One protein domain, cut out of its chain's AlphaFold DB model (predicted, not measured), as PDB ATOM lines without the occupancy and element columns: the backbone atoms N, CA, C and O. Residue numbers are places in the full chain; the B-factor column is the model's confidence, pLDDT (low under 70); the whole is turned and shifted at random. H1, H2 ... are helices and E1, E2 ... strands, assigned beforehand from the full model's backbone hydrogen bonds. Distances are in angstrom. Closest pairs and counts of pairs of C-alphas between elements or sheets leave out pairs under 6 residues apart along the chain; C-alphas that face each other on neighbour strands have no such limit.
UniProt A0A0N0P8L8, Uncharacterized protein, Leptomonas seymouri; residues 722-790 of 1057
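This is residues 722 to 790 of the 1057 residues of an uncharacterized protein of Leptomonas seymouri (UniProt A0A0N0P8L8). The model is an open U: H2, the small hairpin of E1 and E2, and H3 make its base, and H1 and H4 make its two arms, well separated from each other. H1 meets H2 at a corner, while a long link, residues 771 to 784, leads from H3 to H4. The printed part has 69 residues, with helices and strands in the order H1 H2 E1 E2 H3 H4; the two-stranded sheet, order E1 - E2, is antiparallel, and the class is mostly helix. It is only just compact, close to loose, with a radius of gyration of the C-alphas of 13.0 A and spans of 33 by 28 by 21 A.

H1, residues 723 to 731, and H2, residues 733 to 746, only just touch, only at the corner, with 3 pairs of C-alphas within 8 A, the closest being Leu 730 and Ala 736 at 5.0 A; their lines are about perpendicular at 90 degrees. The hairpin of E1, residues 752 to 754, and E2, residues 761 to 763, is antiparallel at 151 degrees, with N 753 and O 762 within hydrogen-bond range at 2.9 A. H2 and E2 are near each other, with 7 pairs of C-alphas within 10 A. H3, residues 765 to 770, touches H2 at its residues 742 to 746 alone, the closest C-alphas being those of Gly 746 and Tyr 766 at 4.7 A; they run the same way at a shallow tilt of 31 degrees. H4, residues 785 to 790, touches no helix. In H1, H2, H3 and H4 every O i to N i+4 pair is within hydrogen-bond range.

H1 begins at C-alpha 723 (21.862, -41.568, -11.487) and is 12.2 A long; H2 is 19.6 A, E1 7.0 A, E2 6.7 A and H3 8.7 A. H4, 9.0 A long, ends at C-alpha 790 (34.128, -51.567, -27.594).

The C-alphas farthest apart are those of Ala 724 and Ser 772, at 33.3 A. The printed part has no cut, and the link H3 to H4 is long. Confidence is under 70 at residues 735 to 736 and 772 to 790.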
ATOM      1  N   SER A 722      25.769 -44.247 -10.232       86.56
ATOM      2  CA  SER A 722      24.307 -44.282 -10.208       86.56
ATOM      3  C   SER A 722      23.727 -42.911 -10.600       86.56
ATOM      4  O   SER A 722      24.381 -41.882 -10.396       86.56
ATOM      5  N   PRO A 723      22.481 -42.841 -11.113       76.50
ATOM      6  CA  PRO A 723      21.862 -41.568 -11.487       76.50
ATOM      7  C   PRO A 723      21.837 -40.531 -10.352       76.50
ATOM      8  O   PRO A 723      21.969 -39.339 -10.619       76.50
ATOM      9  N   ALA A 724      21.723 -40.977  -9.095       81.19
ATOM     10  CA  ALA A 724      21.748 -40.109  -7.921       81.19
ATOM     11  C   ALA A 724      23.132 -39.477  -7.693       81.19
ATOM     12  O   ALA A 724      23.235 -38.257  -7.594       81.19
ATOM     13  N   GLU A 725      24.201 -40.280  -7.679       79.31
ATOM     14  CA  GLU A 725      25.577 -39.791  -7.495       79.31
ATOM     15  C   GLU A 725      26.033 -38.941  -8.697       79.31
ATOM     16  O   GLU A 725      26.723 -37.935  -8.533       79.31
ATOM     17  N   ALA A 726      25.618 -39.299  -9.919       74.50
ATOM     18  CA  ALA A 726      25.870 -38.501 -11.117       74.50
ATOM     19  C   ALA A 726      25.194 -37.121 -11.022       74.50
ATOM     20  O   ALA A 726      25.808 -36.103 -11.349       74.50
ATOM     21  N   GLN A 727      23.954 -37.072 -10.524       72.88
ATOM     22  CA  GLN A 727      23.234 -35.825 -10.272       72.88
ATOM     23  C   GLN A 727      23.822 -35.038  -9.086       72.88
ATOM     24  O   GLN A 727      23.775 -33.810  -9.094       72.88
ATOM     25  N   GLU A 728      24.428 -35.704  -8.101       74.31
ATOM     26  CA  GLU A 728      25.162 -35.065  -7.003       74.31
ATOM     27  C   GLU A 728      26.481 -34.432  -7.477       74.31
ATOM     28  O   GLU A 728      26.739 -33.269  -7.168       74.31
ATOM     29  N   LEU A 729      27.267 -35.107  -8.327       70.88
ATOM     30  CA  LEU A 729      28.424 -34.471  -8.968       70.88
ATOM     31  C   LEU A 729      28.012 -33.319  -9.893       70.88
ATOM     32  O   LEU A 729      28.685 -32.292  -9.908       70.88
ATOM     33  N   LEU A 730      26.894 -33.435 -10.617       70.81
ATOM     34  CA  LEU A 730      26.346 -32.338 -11.427       70.81
ATOM     35  C   LEU A 730      25.765 -31.181 -10.591       70.81
ATOM     36  O   LEU A 730      25.554 -30.103 -11.141       70.81
ATOM     37  N   ARG A 731      25.553 -31.353  -9.278       70.69
ATOM     38  CA  ARG A 731      25.260 -30.250  -8.339       70.69
ATOM     39  C   ARG A 731      26.522 -29.520  -7.867       70.69
ATOM     40  O   ARG A 731      26.410 -28.403  -7.366       70.69
ATOM     41  N   LEU A 732      27.720 -30.092  -8.037       73.44
ATOM     42  CA  LEU A 732      28.968 -29.388  -7.727       73.44
ATOM     43  C   LEU A 732      29.211 -28.287  -8.778       73.44
ATOM     44  O   LEU A 732      29.285 -28.597  -9.973       73.44
ATOM     45  N   PRO A 733      29.401 -27.013  -8.377       71.12
ATOM     46  CA  PRO A 733      29.361 -25.878  -9.304       71.12
ATOM     47  C   PRO A 733      30.406 -25.970 -10.425       71.12
ATOM     48  O   PRO A 733      30.101 -25.672 -11.576       71.12
ATOM     49  N   PHE A 734      31.608 -26.472 -10.124       71.81
ATOM     50  CA  PHE A 734      32.673 -26.668 -11.115       71.81
ATOM     51  C   PHE A 734      32.289 -27.658 -12.230       71.81
ATOM     52  O   PHE A 734      32.609 -27.423 -13.396       71.81
ATOM     53  N   TYR A 735      31.587 -28.746 -11.897       69.75
ATOM     54  CA  TYR A 735      31.150 -29.749 -12.872       69.75
ATOM     55  C   TYR A 735      29.925 -29.272 -13.654       69.75
ATOM     56  O   TYR A 735      29.917 -29.383 -14.881       69.75
ATOM     57  N   ALA A 736      28.946 -28.667 -12.971       68.44
ATOM     58  CA  ALA A 736      27.784 -28.037 -13.599       68.44
ATOM     59  C   ALA A 736      28.205 -27.022 -14.674       68.44
ATOM     60  O   ALA A 736      27.742 -27.062 -15.814       68.44
ATOM     61  N   GLN A 737      29.145 -26.140 -14.328       76.69
ATOM     62  CA  GLN A 737      29.592 -25.060 -15.198       76.69
ATOM     63  C   GLN A 737      30.492 -25.551 -16.339       76.69
ATOM     64  O   GLN A 737      30.359 -25.067 -17.460       76.69
ATOM     65  N   ALA A 738      31.364 -26.540 -16.107       73.00
ATOM     66  CA  ALA A 738      32.143 -27.156 -17.184       73.00
ATOM     67  C   ALA A 738      31.246 -27.891 -18.199       73.00
ATOM     68  O   ALA A 738      31.483 -27.793 -19.405       73.00
ATOM     69  N   HIS A 739      30.199 -28.575 -17.724       77.25
ATOM     70  CA  HIS A 739      29.194 -29.219 -18.568       77.25
ATOM     71  C   HIS A 739      28.400 -28.191 -19.389       77.25
ATOM     72  O   HIS A 739      28.318 -28.310 -20.612       77.25
ATOM     73  N   GLU A 740      27.868 -27.148 -18.746       83.19
ATOM     74  CA  GLU A 740      27.059 -26.135 -19.429       83.19
ATOM     75  C   GLU A 740      27.892 -25.280 -20.401       83.19
ATOM     76  O   GLU A 740      27.412 -24.943 -21.479       83.19
ATOM     77  N   LEU A 741      29.172 -25.007 -20.110       80.44
ATOM     78  CA  LEU A 741      30.086 -24.372 -21.070       80.44
ATOM     79  C   LEU A 741      30.327 -25.242 -22.312       80.44
ATOM     80  O   LEU A 741      30.292 -24.720 -23.426       80.44
ATOM     81  N   ASN A 742      30.521 -26.556 -22.144       79.50
ATOM     82  CA  ASN A 742      30.649 -27.482 -23.271       79.50
ATOM     83  C   ASN A 742      29.358 -27.513 -24.110       79.50
ATOM     84  O   ASN A 742      29.403 -27.339 -25.327       79.50
ATOM     85  N   ARG A 743      28.199 -27.625 -23.448       86.69
ATOM     86  CA  ARG A 743      26.869 -27.588 -24.073       86.69
ATOM     87  C   ARG A 743      26.635 -26.292 -24.856       86.69
ATOM     88  O   ARG A 743      26.261 -26.348 -26.022       86.69
ATOM     89  N   LEU A 744      26.891 -25.127 -24.256       86.81
ATOM     90  CA  LEU A 744      26.711 -23.815 -24.894       86.81
ATOM     91  C   LEU A 744      27.703 -23.565 -26.039       86.81
ATOM     92  O   LEU A 744      27.369 -22.864 -26.994       86.81
ATOM     93  N   ALA A 745      28.914 -24.122 -25.968       85.25
ATOM     94  CA  ALA A 745      29.874 -24.071 -27.065       85.25
ATOM     95  C   ALA A 745      29.468 -25.008 -28.220       85.25
ATOM     96  O   ALA A 745      29.546 -24.602 -29.382       85.25
ATOM     97  N   GLY A 746      28.964 -26.208 -27.910       83.88
ATOM     98  CA  GLY A 746      28.432 -27.163 -28.886       83.88
ATOM     99  C   GLY A 746      27.171 -26.663 -29.598       83.88
ATOM    100  O   GLY A 746      27.120 -26.678 -30.823       83.88
ATOM    101  N   LEU A 747      26.211 -26.091 -28.861       80.38
ATOM    102  CA  LEU A 747      25.013 -25.425 -29.409       80.38
ATOM    103  C   LEU A 747      25.331 -24.209 -30.302       80.38
ATOM    104  O   LEU A 747      24.454 -23.713 -31.002       80.38
ATOM    105  N   ARG A 748      26.570 -23.706 -30.266       87.12
ATOM    106  CA  ARG A 748      27.071 -22.613 -31.114       87.12
ATOM    107  C   ARG A 748      28.022 -23.103 -32.214       87.12
ATOM    108  O   ARG A 748      28.790 -22.296 -32.736       87.12
ATOM    109  N   SER A 749      28.019 -24.406 -32.509       89.00
ATOM    110  CA  SER A 749      28.879 -25.067 -33.505       89.00
ATOM    111  C   SER A 749      30.372 -24.740 -33.362       89.00
ATOM    112  O   SER A 749      31.127 -24.736 -34.336       89.00
ATOM    113  N   ARG A 750      30.834 -24.419 -32.146       85.25
ATOM    114  CA  ARG A 750      32.250 -24.124 -31.903       85.25
ATOM    115  C   ARG A 750      33.012 -25.428 -31.796       85.25
ATOM    116  O   ARG A 750      32.566 -26.340 -31.109       85.25
ATOM    117  N   THR A 751      34.192 -25.501 -32.403       87.69
ATOM    118  CA  THR A 751      35.032 -26.706 -32.338       87.69
ATOM    119  C   THR A 751      35.730 -26.879 -30.983       87.69
ATOM    120  O   THR A 751      36.077 -27.982 -30.562       87.69
ATOM    121  N   CYS A 752      35.940 -25.770 -30.277       92.81
ATOM    122  CA  CYS A 752      36.573 -25.727 -28.970       92.81
ATOM    123  C   CYS A 752      36.115 -24.499 -28.170       92.81
ATOM    124  O   CYS A 752      35.551 -23.545 -28.716       92.81
ATOM    125  N   TYR A 753      36.390 -24.518 -26.869       90.19
ATOM    126  CA  TYR A 753      36.310 -23.353 -25.993       90.19
ATOM    127  C   TYR A 753      37.515 -23.329 -25.052       90.19
ATOM    128  O   TYR A 753      38.078 -24.372 -24.721       90.19
ATOM    129  N   GLN A 754      37.919 -22.140 -24.608       89.75
ATOM    130  CA  GLN A 754      38.868 -22.025 -23.508       89.75
ATOM    131  C   GLN A 754      38.094 -22.148 -22.193       89.75
ATOM    132  O   GLN A 754      37.158 -21.389 -21.943       89.75
ATOM    133  N   ASP A 755      38.451 -23.138 -21.383       84.81
ATOM    134  CA  ASP A 755      37.896 -23.351 -20.050       84.81
ATOM    135  C   ASP A 755      38.396 -22.230 -19.120       84.81
ATOM    136  O   ASP A 755      39.606 -22.125 -18.913       84.81
ATOM    137  N   PRO A 756      37.511 -21.381 -18.563       77.12
ATOM    138  CA  PRO A 756      37.923 -20.200 -17.807       77.12
ATOM    139  C   PRO A 756      38.582 -20.534 -16.460       77.12
ATOM    140  O   PRO A 756      39.220 -19.661 -15.880       77.12
ATOM    141  N   TYR A 757      38.462 -21.773 -15.964       78.50
ATOM    142  CA  TYR A 757      39.068 -22.197 -14.697       78.50
ATOM    143  C   TYR A 757      40.460 -22.794 -14.879       78.50
ATOM    144  O   TYR A 757      41.325 -22.610 -14.029       78.50
ATOM    145  N   THR A 758      40.693 -23.505 -15.985       81.81
ATOM    146  CA  THR A 758      41.997 -24.133 -16.269       81.81
ATOM    147  C   THR A 758      42.831 -23.372 -17.298       81.81
ATOM    148  O   THR A 758      43.998 -23.694 -17.493       81.81
ATOM    149  N   SER A 759      42.243 -22.387 -17.985       78.88
ATOM    150  CA  SER A 759      42.766 -21.757 -19.211       78.88
ATOM    151  C   SER A 759      43.067 -22.733 -20.363       78.88
ATOM    152  O   SER A 759      43.565 -22.309 -21.408       78.88
ATOM    153  N   CYS A 760      42.740 -24.022 -20.224       80.06
ATOM    154  CA  CYS A 760      42.973 -25.038 -21.244       80.06
ATOM    155  C   CYS A 760      41.940 -24.948 -22.370       80.06
ATOM    156  O   CYS A 760      40.751 -24.722 -22.139       80.06
ATOM    157  N   LEU A 761      42.381 -25.207 -23.599       87.06
ATOM    158  CA  LEU A 761      41.497 -25.340 -24.751       87.06
ATOM    159  C   LEU A 761      40.832 -26.727 -24.720       87.06
ATOM    160  O   LEU A 761      41.483 -27.750 -24.931       87.06
ATOM    161  N   ARG A 762      39.532 -26.759 -24.421       87.38
ATOM    162  CA  ARG A 762      38.681 -27.956 -24.438       87.38
ATOM    163  C   ARG A 762      38.068 -28.113 -25.826       87.38
ATOM    164  O   ARG A 762      37.551 -27.147 -26.381       87.38
ATOM    165  N   LEU A 763      38.078 -29.328 -26.366       88.69
ATOM    166  CA  LEU A 763      37.251 -29.675 -27.526       88.69
ATOM    167  C   LEU A 763      35.781 -29.769 -27.088       88.69
ATOM    168  O   LEU A 763      35.505 -30.190 -25.963       88.69
ATOM    169  N   THR A 764      34.852 -29.357 -27.949       90.75
ATOM    170  CA  THR A 764      33.408 -29.474 -27.678       90.75
ATOM    171  C   THR A 764      32.881 -30.864 -28.016       90.75
ATOM    172  O   THR A 764      33.502 -31.577 -28.801       90.75
ATOM    173  N   SER A 765      31.698 -31.227 -27.502       78.94
ATOM    174  CA  SER A 765      30.960 -32.389 -28.026       78.94
ATOM    175  C   SER A 765      30.764 -32.273 -29.540       78.94
ATOM    176  O   SER A 765      31.224 -33.143 -30.266       78.94
ATOM    177  N   TYR A 766      30.256 -31.129 -30.015       81.75
ATOM    178  CA  TYR A 766      30.005 -30.843 -31.434       81.75
ATOM    179  C   TYR A 766      31.190 -31.184 -32.355       81.75
ATOM    180  O   TYR A 766      31.011 -31.836 -33.378       81.75
ATOM    181  N   PHE A 767      32.420 -30.808 -31.987       82.38
ATOM    182  CA  PHE A 767      33.602 -31.172 -32.777       82.38
ATOM    183  C   PHE A 767      33.852 -32.678 -32.817       82.38
ATOM    184  O   PHE A 767      34.264 -33.226 -33.835       82.38
ATOM    185  N   LEU A 768      33.645 -33.340 -31.685       78.38
ATOM    186  CA  LEU A 768      33.902 -34.760 -31.494       78.38
ATOM    187  C   LEU A 768      32.807 -35.608 -32.173       78.38
ATOM    188  O   LEU A 768      33.113 -36.701 -32.644       78.38
ATOM    189  N   ASP A 769      31.602 -35.049 -32.335       73.38
ATOM    190  CA  ASP A 769      30.510 -35.556 -33.175       73.38
ATOM    191  C   ASP A 769      30.799 -35.363 -34.687       73.38
ATOM    192  O   ASP A 769      30.508 -36.243 -35.502       73.38
ATOM    193  N   GLU A 770      31.435 -34.251 -35.090       78.44
ATOM    194  CA  GLU A 770      31.901 -34.026 -36.475       78.44
ATOM    195  C   GLU A 770      33.098 -34.915 -36.880       78.44
ATOM    196  O   GLU A 770      33.329 -35.167 -38.074       78.44
ATOM    197  N   LEU A 771      33.886 -35.411 -35.916       70.06
ATOM    198  CA  LEU A 771      35.035 -36.274 -36.188       70.06
ATOM    199  C   LEU A 771      34.593 -37.657 -36.691       70.06
ATOM    200  O   LEU A 771      34.375 -38.595 -35.930       70.06
ATOM    201  N   SER A 772      34.616 -37.818 -38.018       53.47
ATOM    202  CA  SER A 772      34.360 -39.081 -38.746       53.47
ATOM    203  C   SER A 772      35.074 -40.344 -38.223       53.47
ATOM    204  O   SER A 772      34.712 -41.454 -38.609       53.47
ATOM    205  N   HIS A 773      36.113 -40.186 -37.400       56.53
ATOM    206  CA  HIS A 773      36.838 -41.250 -36.720       56.53
ATOM    207  C   HIS A 773      37.088 -40.823 -35.267       56.53
ATOM    208  O   HIS A 773      37.679 -39.772 -35.023       56.53
ATOM    209  N   CYS A 774      36.710 -41.664 -34.301       50.47
ATOM    210  CA  CYS A 774      37.071 -41.464 -32.896       50.47
ATOM    211  C   CYS A 774      38.573 -41.736 -32.697       50.47
ATOM    212  O   CYS A 774      38.992 -42.877 -32.498       50.47
ATOM    213  N   TYR A 775      39.396 -40.689 -32.786       46.91
ATOM    214  CA  TYR A 775      40.851 -40.767 -32.624       46.91
ATOM    215  C   TYR A 775      41.254 -40.927 -31.147       46.91
ATOM    216  O   TYR A 775      41.788 -40.005 -30.534       46.91
ATOM    217  N   GLY A 776      41.003 -42.099 -30.554       42.97
ATOM    218  CA  GLY A 776      41.289 -42.318 -29.136       42.97
ATOM    219  C   GLY A 776      41.344 -43.772 -28.673       42.97
ATOM    220  O   GLY A 776      40.385 -44.257 -28.092       42.97
ATOM    221  N   GLU A 777      42.513 -44.407 -28.801       41.25
ATOM    222  CA  GLU A 777      43.004 -45.354 -27.773       41.25
ATOM    223  C   GLU A 777      43.758 -44.612 -26.640       41.25
ATOM    224  O   GLU A 777      44.122 -45.208 -25.635       41.25
ATOM    225  N   GLN A 778      44.053 -43.311 -26.812       42.34
ATOM    226  CA  GLN A 778      44.893 -42.520 -25.889       42.34
ATOM    227  C   GLN A 778      44.421 -41.065 -25.672       42.34
ATOM    228  O   GLN A 778      45.050 -40.315 -24.928       42.34
ATOM    229  N   CYS A 779      43.333 -40.623 -26.314       40.69
ATOM    230  CA  CYS A 779      42.901 -39.226 -26.229       40.69
ATOM    231  C   CYS A 779      41.971 -38.999 -25.025       40.69
ATOM    232  O   CYS A 779      40.754 -39.146 -25.130       40.69
ATOM    233  N   MET A 780      42.557 -38.583 -23.895       43.47
ATOM    234  CA  MET A 780      41.915 -38.268 -22.598       43.47
ATOM    235  C   MET A 780      40.852 -37.140 -22.635       43.47
ATOM    236  O   MET A 780      40.445 -36.626 -21.593       43.47
ATOM    237  N   HIS A 781      40.434 -36.699 -23.823       43.59
ATOM    238  CA  HIS A 781      39.495 -35.598 -24.056       43.59
ATOM    239  C   HIS A 781      38.313 -35.994 -24.961       43.59
ATOM    240  O   HIS A 781      37.480 -35.148 -25.266       43.59
ATOM    241  N   CYS A 782      38.212 -37.265 -25.373       44.78
ATOM    242  CA  CYS A 782      37.025 -37.780 -26.054       44.78
ATOM    243  C   CYS A 782      35.954 -38.205 -25.023       44.78
ATOM    244  O   CYS A 782      36.217 -39.136 -24.257       44.78
ATOM    245  N   PRO A 783      34.741 -37.617 -25.014       49.22
ATOM    246  CA  PRO A 783      33.664 -38.010 -24.100       49.22
ATOM    247  C   PRO A 783      33.076 -39.398 -24.414       49.22
ATOM    248  O   PRO A 783      32.295 -39.920 -23.626       49.22
ATOM    249  N   HIS A 784      33.468 -40.022 -25.531       44.62
ATOM    250  CA  HIS A 784      32.987 -41.337 -25.975       44.62
ATOM    251  C   HIS A 784      34.019 -42.469 -25.811       44.62
ATOM    252  O   HIS A 784      33.836 -43.529 -26.409       44.62
ATOM    253  N   GLY A 785      35.099 -42.267 -25.040       41.41
ATOM    254  CA  GLY A 785      36.257 -43.179 -24.963       41.41
ATOM    255  C   GLY A 785      35.911 -44.677 -24.909       41.41
ATOM    256  O   GLY A 785      36.322 -45.432 -25.791       41.41
ATOM    257  N   GLU A 786      35.070 -45.102 -23.957       41.34
ATOM    258  CA  GLU A 786      34.660 -46.514 -23.831       41.34
ATOM    259  C   GLU A 786      33.896 -47.057 -25.053       41.34
ATOM    260  O   GLU A 786      34.022 -48.228 -25.419       41.34
ATOM    261  N   VAL A 787      33.076 -46.223 -25.702       43.31
ATOM    262  CA  VAL A 787      32.285 -46.617 -26.881       43.31
ATOM    263  C   VAL A 787      33.213 -46.895 -28.067       43.31
ATOM    264  O   VAL A 787      32.944 -47.785 -28.881       43.31
ATOM    265  N   CYS A 788      34.334 -46.173 -28.141       44.88
ATOM    266  CA  CYS A 788      35.349 -46.347 -29.170       44.88
ATOM    267  C   CYS A 788      36.164 -47.636 -28.959       44.88
ATOM    268  O   CYS A 788      36.356 -48.381 -29.921       44.88
ATOM    269  N   GLU A 789      36.560 -47.969 -27.723       43.53
ATOM    270  CA  GLU A 789      37.221 -49.251 -27.413       43.53
ATOM    271  C   GLU A 789      36.339 -50.456 -27.772       43.53
ATOM    272  O   GLU A 789      36.768 -51.360 -28.499       43.53
ATOM    273  N   ARG A 790      35.066 -50.453 -27.346       44.50
ATOM    274  CA  ARG A 790      34.128 -51.567 -27.594       44.50
ATOM    275  C   ARG A 790      33.902 -51.849 -29.087       44.50
ATOM    276  O   ARG A 790      33.571 -52.980 -29.443       44.50
TER     277      ARG A 790